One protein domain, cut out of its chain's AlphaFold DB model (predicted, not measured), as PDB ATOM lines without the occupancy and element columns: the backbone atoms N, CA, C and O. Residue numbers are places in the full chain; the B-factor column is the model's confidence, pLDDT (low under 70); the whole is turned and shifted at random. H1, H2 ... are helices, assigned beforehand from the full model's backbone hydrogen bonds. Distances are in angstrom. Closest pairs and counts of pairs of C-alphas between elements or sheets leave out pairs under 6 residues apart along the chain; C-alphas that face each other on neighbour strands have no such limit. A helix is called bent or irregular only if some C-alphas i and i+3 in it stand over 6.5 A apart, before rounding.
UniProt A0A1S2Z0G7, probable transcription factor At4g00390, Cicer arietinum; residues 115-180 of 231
ATOM      1  N   ASN A 115       7.865   5.656  37.593       65.12
ATOM      2  CA  ASN A 115       9.264   6.057  37.572       65.12
ATOM      3  C   ASN A 115       9.757   6.436  36.168       65.12
ATOM      4  O   ASN A 115      10.397   7.472  36.004       65.12
ATOM      5  N   GLY A 116       9.442   5.652  35.142       68.19
ATOM      6  CA  GLY A 116       9.758   5.958  33.753       68.19
ATOM      7  C   GLY A 116       9.093   7.247  33.269       68.19
ATOM      8  O   GLY A 116       9.733   8.055  32.589       68.19
ATOM      9  N   LEU A 117       7.840   7.481  33.665       71.94
ATOM     10  CA  LEU A 117       7.121   8.705  33.318       71.94
ATOM     11  C   LEU A 117       7.713   9.927  34.045       71.94
ATOM     12  O   LEU A 117       7.913  10.968  33.414       71.94
ATOM     13  N   LYS A 118       8.068   9.787  35.332       74.50
ATOM     14  CA  LYS A 118       8.780  10.818  36.116       74.50
ATOM     15  C   LYS A 118      10.142  11.161  35.505       74.50
ATOM     16  O   LYS A 118      10.418  12.331  35.261       74.50
ATOM     17  N   ASN A 119      10.951  10.161  35.161       72.25
ATOM     18  CA  ASN A 119      12.279  10.366  34.568       72.25
ATOM     19  C   ASN A 119      12.206  11.097  33.219       72.25
ATOM     20  O   ASN A 119      13.022  11.978  32.929       72.25
ATOM     21  N   MET A 120      11.217  10.753  32.386       77.62
ATOM     22  CA  MET A 120      10.979  11.430  31.110       77.62
ATOM     23  C   MET A 120      10.540  12.884  31.324       77.62
ATOM     24  O   MET A 120      11.055  13.781  30.652       77.62
ATOM     25  N   PHE A 121       9.629  13.122  32.275       81.19
ATOM     26  CA  PHE A 121       9.185  14.462  32.652       81.19
ATOM     27  C   PHE A 121      10.364  15.328  33.111       81.19
ATOM     28  O   PHE A 121      10.583  16.407  32.567       81.19
ATOM     29  N   GLU A 122      11.180  14.832  34.041       81.44
ATOM     30  CA  GLU A 122      12.344  15.553  34.565       81.44
ATOM     31  C   GLU A 122      13.394  15.849  33.492       81.44
ATOM     32  O   GLU A 122      13.971  16.938  33.473       81.44
ATOM     33  N   SER A 123      13.623  14.904  32.580       79.62
ATOM     34  CA  SER A 123      14.560  15.080  31.466       79.62
ATOM     35  C   SER A 123      14.075  16.154  30.490       79.62
ATOM     36  O   SER A 123      14.847  17.036  30.123       79.62
ATOM     37  N   GLY A 124      12.789  16.138  30.124       77.69
ATOM     38  CA  GLY A 124      12.192  17.168  29.267       77.69
ATOM     39  C   GLY A 124      12.170  18.546  29.934       77.69
ATOM     40  O   GLY A 124      12.533  19.544  29.317       77.69
ATOM     41  N   ARG A 125      11.839  18.597  31.228       84.19
ATOM     42  CA  ARG A 125      11.784  19.819  32.045       84.19
ATOM     43  C   ARG A 125      13.123  20.560  32.114       84.19
ATOM     44  O   ARG A 125      13.135  21.786  32.210       84.19
ATOM     45  N   LYS A 126      14.252  19.840  32.061       86.31
ATOM     46  CA  LYS A 126      15.612  20.419  32.051       86.31
ATOM     47  C   LYS A 126      15.941  21.178  30.760       86.31
ATOM     48  O   LYS A 126      16.817  22.033  30.788       86.31
ATOM     49  N   LEU A 127      15.242  20.893  29.659       88.50
ATOM     50  CA  LEU A 127      15.491  21.490  28.342       88.50
ATOM     51  C   LEU A 127      14.638  22.743  28.067       88.50
ATOM     52  O   LEU A 127      14.811  23.389  27.036       88.50
ATOM     53  N   LEU A 128      13.700  23.080  28.957       88.38
ATOM     54  CA  LEU A 128      12.752  24.179  28.769       88.38
ATOM     55  C   LEU A 128      13.286  25.515  29.309       88.38
ATOM     56  O   LEU A 128      14.031  25.569  30.287       88.38
ATOM     57  N   ASN A 129      12.842  26.616  28.695       92.25
ATOM     58  CA  ASN A 129      13.085  27.963  29.208       92.25
ATOM     59  C   ASN A 129      12.207  28.247  30.444       92.25
ATOM     60  O   ASN A 129      11.269  27.509  30.731       92.25
ATOM     61  N   LYS A 130      12.483  29.329  31.185       87.62
ATOM     62  CA  LYS A 130      11.792  29.622  32.458       87.62
ATOM     63  C   LYS A 130      10.265  29.699  32.325       87.62
ATOM     64  O   LYS A 130       9.563  29.142  33.164       87.62
ATOM     65  N   LYS A 131       9.761  30.365  31.281       89.75
ATOM     66  CA  LYS A 131       8.320  30.552  31.067       89.75
ATOM     67  C   LYS A 131       7.642  29.234  30.689       89.75
ATOM     68  O   LYS A 131       6.690  28.827  31.345       89.75
ATOM     69  N   THR A 132       8.170  28.533  29.686       86.44
ATOM     70  CA  THR A 132       7.596  27.261  29.225       86.44
ATOM     71  C   THR A 132       7.725  26.163  30.270       86.44
ATOM     72  O   THR A 132       6.861  25.298  30.354       86.44
ATOM     73  N   LYS A 133       8.762  26.213  31.111       89.44
ATOM     74  CA  LYS A 133       8.926  25.313  32.254       89.44
ATOM     75  C   LYS A 133       7.805  25.478  33.281       89.44
ATOM     76  O   LYS A 133       7.271  24.469  33.722       89.44
ATOM     77  N   ALA A 134       7.422  26.709  33.620       87.31
ATOM     78  CA  ALA A 134       6.335  26.961  34.567       87.31
ATOM     79  C   ALA A 134       4.983  26.457  34.036       87.31
ATOM     80  O   ALA A 134       4.288  25.719  34.727       87.31
ATOM     81  N   GLU A 135       4.658  26.775  32.778       88.69
ATOM     82  CA  GLU A 135       3.436  26.288  32.114       88.69
ATOM     83  C   GLU A 135       3.403  24.749  32.035       88.69
ATOM     84  O   GLU A 135       2.355  24.114  32.168       88.69
ATOM     85  N   PHE A 136       4.560  24.120  31.817       85.25
ATOM     86  CA  PHE A 136       4.679  22.667  31.756       85.25
ATOM     87  C   PHE A 136       4.522  22.009  33.135       85.25
ATOM     88  O   PHE A 136       3.806  21.011  33.252       85.25
ATOM     89  N   ASP A 137       5.131  22.589  34.172       87.62
ATOM     90  CA  ASP A 137       5.013  22.139  35.563       87.62
ATOM     91  C   ASP A 137       3.556  22.224  36.050       87.62
ATOM     92  O   ASP A 137       3.045  21.280  36.656       87.62
ATOM     93  N   GLU A 138       2.844  23.300  35.714       90.25
ATOM     94  CA  GLU A 138       1.423  23.462  36.040       90.25
ATOM     95  C   GLU A 138       0.558  22.357  35.414       90.25
ATOM     96  O   GLU A 138      -0.251  21.718  36.094       90.25
ATOM     97  N   ARG A 139       0.757  22.070  34.121       89.06
ATOM     98  CA  ARG A 139       0.017  21.006  33.423       89.06
ATOM     99  C   ARG A 139       0.290  19.628  34.013       89.06
ATOM    100  O   ARG A 139      -0.629  18.814  34.100       89.06
ATOM    101  N   TRP A 140       1.532  19.364  34.406       86.62
ATOM    102  CA  TRP A 140       1.908  18.110  35.050       86.62
ATOM    103  C   TRP A 140       1.244  17.945  36.416       86.62
ATOM    104  O   TRP A 140       0.677  16.889  36.698       86.62
ATOM    105  N   ASN A 141       1.222  19.005  37.223       87.69
ATOM    106  CA  ASN A 141       0.529  19.003  38.508       87.69
ATOM    107  C   ASN A 141      -0.977  18.775  38.332       87.69
ATOM    108  O   ASN A 141      -1.558  17.947  39.028       87.69
ATOM    109  N   LYS A 142      -1.603  19.428  37.345       91.19
ATOM    110  CA  LYS A 142      -3.020  19.209  37.020       91.19
ATOM    111  C   LYS A 142      -3.310  17.759  36.632       91.19
ATOM    112  O   LYS A 142      -4.312  17.201  37.065       91.19
ATOM    113  N   LEU A 143      -2.434  17.138  35.840       84.19
ATOM    114  CA  LEU A 143      -2.563  15.724  35.481       84.19
ATOM    115  C   LEU A 143      -2.467  14.822  36.720       84.19
ATOM    116  O   LEU A 143      -3.257  13.893  36.855       84.19
ATOM    117  N   LYS A 144      -1.531  15.114  37.630       82.38
ATOM    118  CA  LYS A 144      -1.365  14.360  38.878       82.38
ATOM    119  C   LYS A 144      -2.578  14.474  39.796       82.38
ATOM    120  O   LYS A 144      -2.989  13.469  40.363       82.38
ATOM    121  N   LEU A 145      -3.185  15.656  39.884       81.38
ATOM    122  CA  LEU A 145      -4.440  15.848  40.611       81.38
ATOM    123  C   LEU A 145      -5.581  15.032  39.990       81.38
ATOM    124  O   LEU A 145      -6.250  14.294  40.702       81.38
ATOM    125  N   MET A 146      -5.739  15.066  38.662       81.88
ATOM    126  CA  MET A 146      -6.762  14.265  37.974       81.88
ATOM    127  C   MET A 146      -6.578  12.755  38.168       81.88
ATOM    128  O   MET A 146      -7.558  12.021  38.255       81.88
ATOM    129  N   GLU A 147      -5.335  12.280  38.224       78.62
ATOM    130  CA  GLU A 147      -5.026  10.877  38.504       78.62
ATOM    131  C   GLU A 147      -5.452  10.486  39.926       78.62
ATOM    132  O   GLU A 147      -6.096   9.453  40.105       78.62
ATOM    133  N   ILE A 148      -5.176  11.338  40.917       77.38
ATOM    134  CA  ILE A 148      -5.629  11.150  42.303       77.38
ATOM    135  C   ILE A 148      -7.160  11.143  42.377       77.38
ATOM    136  O   ILE A 148      -7.737  10.223  42.955       77.38
ATOM    137  N   ASP A 149      -7.826  12.114  41.753       82.19
ATOM    138  CA  ASP A 149      -9.289  12.207  41.750       82.19
ATOM    139  C   ASP A 149      -9.932  10.977  41.107       82.19
ATOM    140  O   ASP A 149     -10.890  10.414  41.640       82.19
ATOM    141  N   TYR A 150      -9.375  10.506  39.990       82.94
ATOM    142  CA  TYR A 150      -9.824   9.282  39.335       82.94
ATOM    143  C   TYR A 150      -9.655   8.054  40.235       82.94
ATOM    144  O   TYR A 150     -10.556   7.216  40.303       82.94
ATOM    145  N   LEU A 151      -8.523   7.934  40.936       73.44
ATOM    146  CA  LEU A 151      -8.281   6.832  41.869       73.44
ATOM    147  C   LEU A 151      -9.252   6.874  43.053       73.44
ATOM    148  O   LEU A 151      -9.805   5.833  43.408       73.44
ATOM    149  N   ASN A 152      -9.521   8.058  43.602       76.25
ATOM    150  CA  ASN A 152     -10.504   8.255  44.667       76.25
ATOM    151  C   ASN A 152     -11.910   7.870  44.200       76.25
ATOM    152  O   ASN A 152     -12.586   7.077  44.854       76.25
ATOM    153  N   TYR A 153     -12.325   8.366  43.033       81.94
ATOM    154  CA  TYR A 153     -13.616   8.036  42.430       81.94
ATOM    155  C   TYR A 153     -13.755   6.531  42.189       81.94
ATOM    156  O   TYR A 153     -14.765   5.917  42.533       81.94
ATOM    157  N   ARG A 154     -12.714   5.905  41.633       76.75
ATOM    158  CA  ARG A 154     -12.679   4.464  41.392       76.75
ATOM    159  C   ARG A 154     -12.757   3.669  42.697       76.75
ATOM    160  O   ARG A 154     -13.454   2.659  42.729       76.75
ATOM    161  N   SER A 155     -12.066   4.110  43.749       72.62
ATOM    162  CA  SER A 155     -12.130   3.484  45.075       72.62
ATOM    163  C   SER A 155     -13.542   3.551  45.646       72.62
ATOM    164  O   SER A 155     -14.097   2.516  46.013       72.62
ATOM    165  N   ALA A 156     -14.157   4.737  45.633       82.50
ATOM    166  CA  ALA A 156     -15.527   4.940  46.099       82.50
ATOM    167  C   ALA A 156     -16.521   4.046  45.340       82.50
ATOM    168  O   ALA A 156     -17.311   3.328  45.949       82.50
ATOM    169  N   PHE A 157     -16.405   3.987  44.011       86.00
ATOM    170  CA  PHE A 157     -17.216   3.091  43.187       86.00
ATOM    171  C   PHE A 157     -17.055   1.618  43.590       86.00
ATOM    172  O   PHE A 157     -18.040   0.887  43.685       86.00
ATOM    173  N   CYS A 158     -15.825   1.159  43.837       75.38
ATOM    174  CA  CYS A 158     -15.575  -0.216  44.266       75.38
ATOM    175  C   CYS A 158     -16.167  -0.517  45.651       75.38
ATOM    176  O   CYS A 158     -16.662  -1.625  45.867       75.38
ATOM    177  N   GLU A 159     -16.138   0.441  46.576       80.06
ATOM    178  CA  GLU A 159     -16.774   0.299  47.887       80.06
ATOM    179  C   GLU A 159     -18.291   0.180  47.766       80.06
ATOM    180  O   GLU A 159     -18.885  -0.722  48.361       80.06
ATOM    181  N   ASP A 160     -18.918   1.036  46.965       86.06
ATOM    182  CA  ASP A 160     -20.365   1.011  46.748       86.06
ATOM    183  C   ASP A 160     -20.803  -0.263  46.019       86.06
ATOM    184  O   ASP A 160     -21.787  -0.906  46.403       86.06
ATOM    185  N   LEU A 161     -20.015  -0.715  45.042       80.31
ATOM    186  CA  LEU A 161     -20.213  -2.008  44.395       80.31
ATOM    187  C   LEU A 161     -20.083  -3.162  45.401       80.31
ATOM    188  O   LEU A 161     -20.880  -4.095  45.389       80.31
ATOM    189  N   SER A 162     -19.113  -3.110  46.315       78.31
ATOM    190  CA  SER A 162     -18.968  -4.143  47.346       78.31
ATOM    191  C   SER A 162     -20.147  -4.151  48.321       78.31
ATOM    192  O   SER A 162     -20.593  -5.236  48.701       78.31
ATOM    193  N   LYS A 163     -20.647  -2.981  48.741       83.75
ATOM    194  CA  LYS A 163     -21.807  -2.861  49.642       83.75
ATOM    195  C   LYS A 163     -23.069  -3.423  48.990       83.75
ATOM    196  O   LYS A 163     -23.759  -4.226  49.609       83.75
ATOM    197  N   THR A 164     -23.330  -3.048  47.738       82.00
ATOM    198  CA  THR A 164     -24.490  -3.533  46.968       82.00
ATOM    199  C   THR A 164     -24.426  -5.038  46.721       82.00
ATOM    200  O   THR A 164     -25.406  -5.741  46.923       82.00
ATOM    201  N   LEU A 165     -23.262  -5.582  46.367       76.81
ATOM    202  CA  LEU A 165     -23.111  -7.030  46.199       76.81
ATOM    203  C   LEU A 165     -23.272  -7.801  47.518       76.81
ATOM    204  O   LEU A 165     -23.856  -8.887  47.527       76.81
ATOM    205  N   SER A 166     -22.828  -7.218  48.639       76.19
ATOM    206  CA  SER A 166     -23.026  -7.800  49.976       76.19
ATOM    207  C   SER A 166     -24.502  -7.811  50.387       76.19
ATOM    208  O   SER A 166     -24.932  -8.759  51.038       76.19
ATOM    209  N   SER A 167     -25.292  -6.801  49.998       75.44
ATOM    210  CA  SER A 167     -26.732  -6.767  50.295       75.44
ATOM    211  C   SER A 167     -27.552  -7.717  49.417       75.44
ATOM    212  O   SER A 167     -28.584  -8.209  49.861       75.44
ATOM    213  N   VAL A 168     -27.084  -8.017  48.201       78.38
ATOM    214  CA  VAL A 168     -27.744  -8.940  47.256       78.38
ATOM    215  C   VAL A 168     -27.289 -10.401  47.458       78.38
ATOM    216  O   VAL A 168     -27.718 -11.302  46.743       78.38
ATOM    217  N   GLY A 169     -26.434 -10.677  48.453       63.38
ATOM    218  CA  GLY A 169     -25.982 -12.034  48.792       63.38
ATOM    219  C   GLY A 169     -25.065 -12.677  47.742       63.38
ATOM    220  O   GLY A 169     -24.868 -13.891  47.754       63.38
ATOM    221  N   SER A 170     -24.495 -11.882  46.830       60.94
ATOM    222  CA  SER A 170     -23.712 -12.366  45.694       60.94
ATOM    223  C   SER A 170     -22.254 -11.906  45.798       60.94
ATOM    224  O   SER A 170     -21.925 -10.804  45.369       60.94
ATOM    225  N   LEU A 171     -21.393 -12.826  46.262       55.75
ATOM    226  CA  LEU A 171     -19.917 -12.901  46.144       55.75
ATOM    227  C   LEU A 171     -19.044 -12.559  47.370       55.75
ATOM    228  O   LEU A 171     -19.260 -11.604  48.110       55.75
ATOM    229  N   ASP A 172     -17.976 -13.364  47.502       56.16
ATOM    230  CA  ASP A 172     -16.881 -13.254  48.474       56.16
ATOM    231  C   ASP A 172     -16.029 -11.997  48.213       56.16
ATOM    232  O   ASP A 172     -15.444 -11.808  47.138       56.16
ATOM    233  N   ARG A 173     -15.906 -11.162  49.250       52.41
ATOM    234  CA  ARG A 173     -15.148  -9.901  49.305       52.41
ATOM    235  C   ARG A 173     -13.701 -10.029  48.799       52.41
ATOM    236  O   ARG A 173     -13.119  -9.048  48.338       52.41
ATOM    237  N   ARG A 174     -13.124 -11.236  48.843       52.44
ATOM    238  CA  ARG A 174     -11.744 -11.544  48.417       52.44
ATOM    239  C   ARG A 174     -11.493 -11.477  46.905       52.44
ATOM    240  O   ARG A 174     -10.333 -11.374  46.504       52.44
ATOM    241  N   LEU A 175     -12.526 -11.534  46.060       53.97
ATOM    242  CA  LEU A 175     -12.364 -11.536  44.595       53.97
ATOM    243  C   LEU A 175     -12.293 -10.125  43.985       53.97
ATOM    244  O   LEU A 175     -11.639  -9.932  42.959       53.97
ATOM    245  N   LEU A 176     -12.899  -9.125  44.634       52.84
ATOM    246  CA  LEU A 176     -12.882  -7.731  44.174       52.84
ATOM    247  C   LEU A 176     -11.514  -7.069  44.397       52.84
ATOM    248  O   LEU A 176     -11.027  -6.347  43.528       52.84
ATOM    249  N   THR A 177     -10.858  -7.367  45.520       51.25
ATOM    250  CA  THR A 177      -9.571  -6.757  45.888       51.25
ATOM    251  C   THR A 177      -8.394  -7.310  45.086       51.25
ATOM    252  O   THR A 177      -7.454  -6.575  44.812       51.25
ATOM    253  N   LYS A 178      -8.441  -8.571  44.634       48.38
ATOM    254  CA  LYS A 178      -7.336  -9.192  43.878       48.38
ATOM    255  C   LYS A 178      -7.352  -8.903  42.372       48.38
ATOM    256  O   LYS A 178      -6.300  -8.917  41.747       48.38
ATOM    257  N   ARG A 179      -8.525  -8.659  41.768       42.16
ATOM    258  CA  ARG A 179      -8.670  -8.492  40.303       42.16
ATOM    259  C   ARG A 179      -8.458  -7.051  39.823       42.16
ATOM    260  O   ARG A 179      -8.131  -6.855  38.657       42.16
ATOM    261  N   TRP A 180      -8.646  -6.060  40.698       41.69
ATOM    262  CA  TRP A 180      -8.674  -4.641  40.316       41.69
ATOM    263  C   TRP A 180      -7.582  -3.779  40.957       41.69
ATOM    264  O   TRP A 180      -7.423  -2.624  40.549       41.69
TER     265      TRP A 180
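AT A GLANCE: This is residues 115 to 180 of the 231 residues of the protein "probable transcription factor At4g00390" of Cicer arietinum (UniProt A0A1S2Z0G7). One very long, single helix, H2, makes the length of the domain, and a short helix folds back along it from each end: H1 at its first end and H3 at its last. H1 and H3 lie over the same side of H2 and point toward each other with a wide gap between them, like the two turned-in ends of a long staple, and the middle of H2, residues 141 to 157, is bare. The printed part has 66 residues with three named helices, in the order H1, H2, H3, and no named strand; the class is all helix. The whole is extended, with a radius of gyration of the C-alphas of 19.3 A, and a rod in outline, spanning 59 by 19 by 7 A.

IN THESE COORDINATES: H2, residues 130 to 167, measures 55.9 A from its first C-alpha at (11.792, 29.622, 32.458) to its last at (-26.732, -6.767, 50.295). Before it comes H1, residues 115 to 125, 15.0 A long, whose C-alpha 115 is at (9.264, 6.057, 37.572). After it comes H3, residues 174 to 180, 11.1 A long, which ends with C-alpha 180 at (-8.674, -4.641, 40.316). H3 is neither bent nor irregular, but only just: C-alphas 177 and 180 are 6.0 A apart.

HOW THE PARTS SIT: H2 and H1 only just touch, with 3 pairs of C-alphas within 8 A; the closest C-alphas are those of Lys 133 and Arg 125, 6.2 A apart. H2 touches H1 with residues 133 to 137 alone. The two run opposite ways at a shallow tilt of 24 degrees and form a helical hairpin. H2 and H3 are close but not clearly touching, and their closest C-alphas, those of Ser 162 and Leu 176, are 7.7 A apart. They too run opposite ways, at a shallow tilt of 27 degrees. H1 and H3 are apart. In H1 and H2 every O i to N i+4 pair is within hydrogen-bond range; in H3 0 of 3 such pairs are, and 0 of 4 O i to N i+3 pairs.

THE WHOLE: The two C-alphas farthest apart in the domain are those of Asn 129 and Gly 169, 59.2 A from each other, while the first and last printed C-alphas, of Asn 115 and Trp 180, are 21.1 A apart. Residues 115 to 120 of H1 and 141 to 157 of H2 stand free. The printed part has no cut. The link from H1 to H2, four residues, is tight, and the link from H2 to H3, six residues, is short; neither is long. The mean pLDDT of the printed part is 76.4, and it is under 70 at residues 115 to 116 and 169 to 180; the mean for H3 is 49.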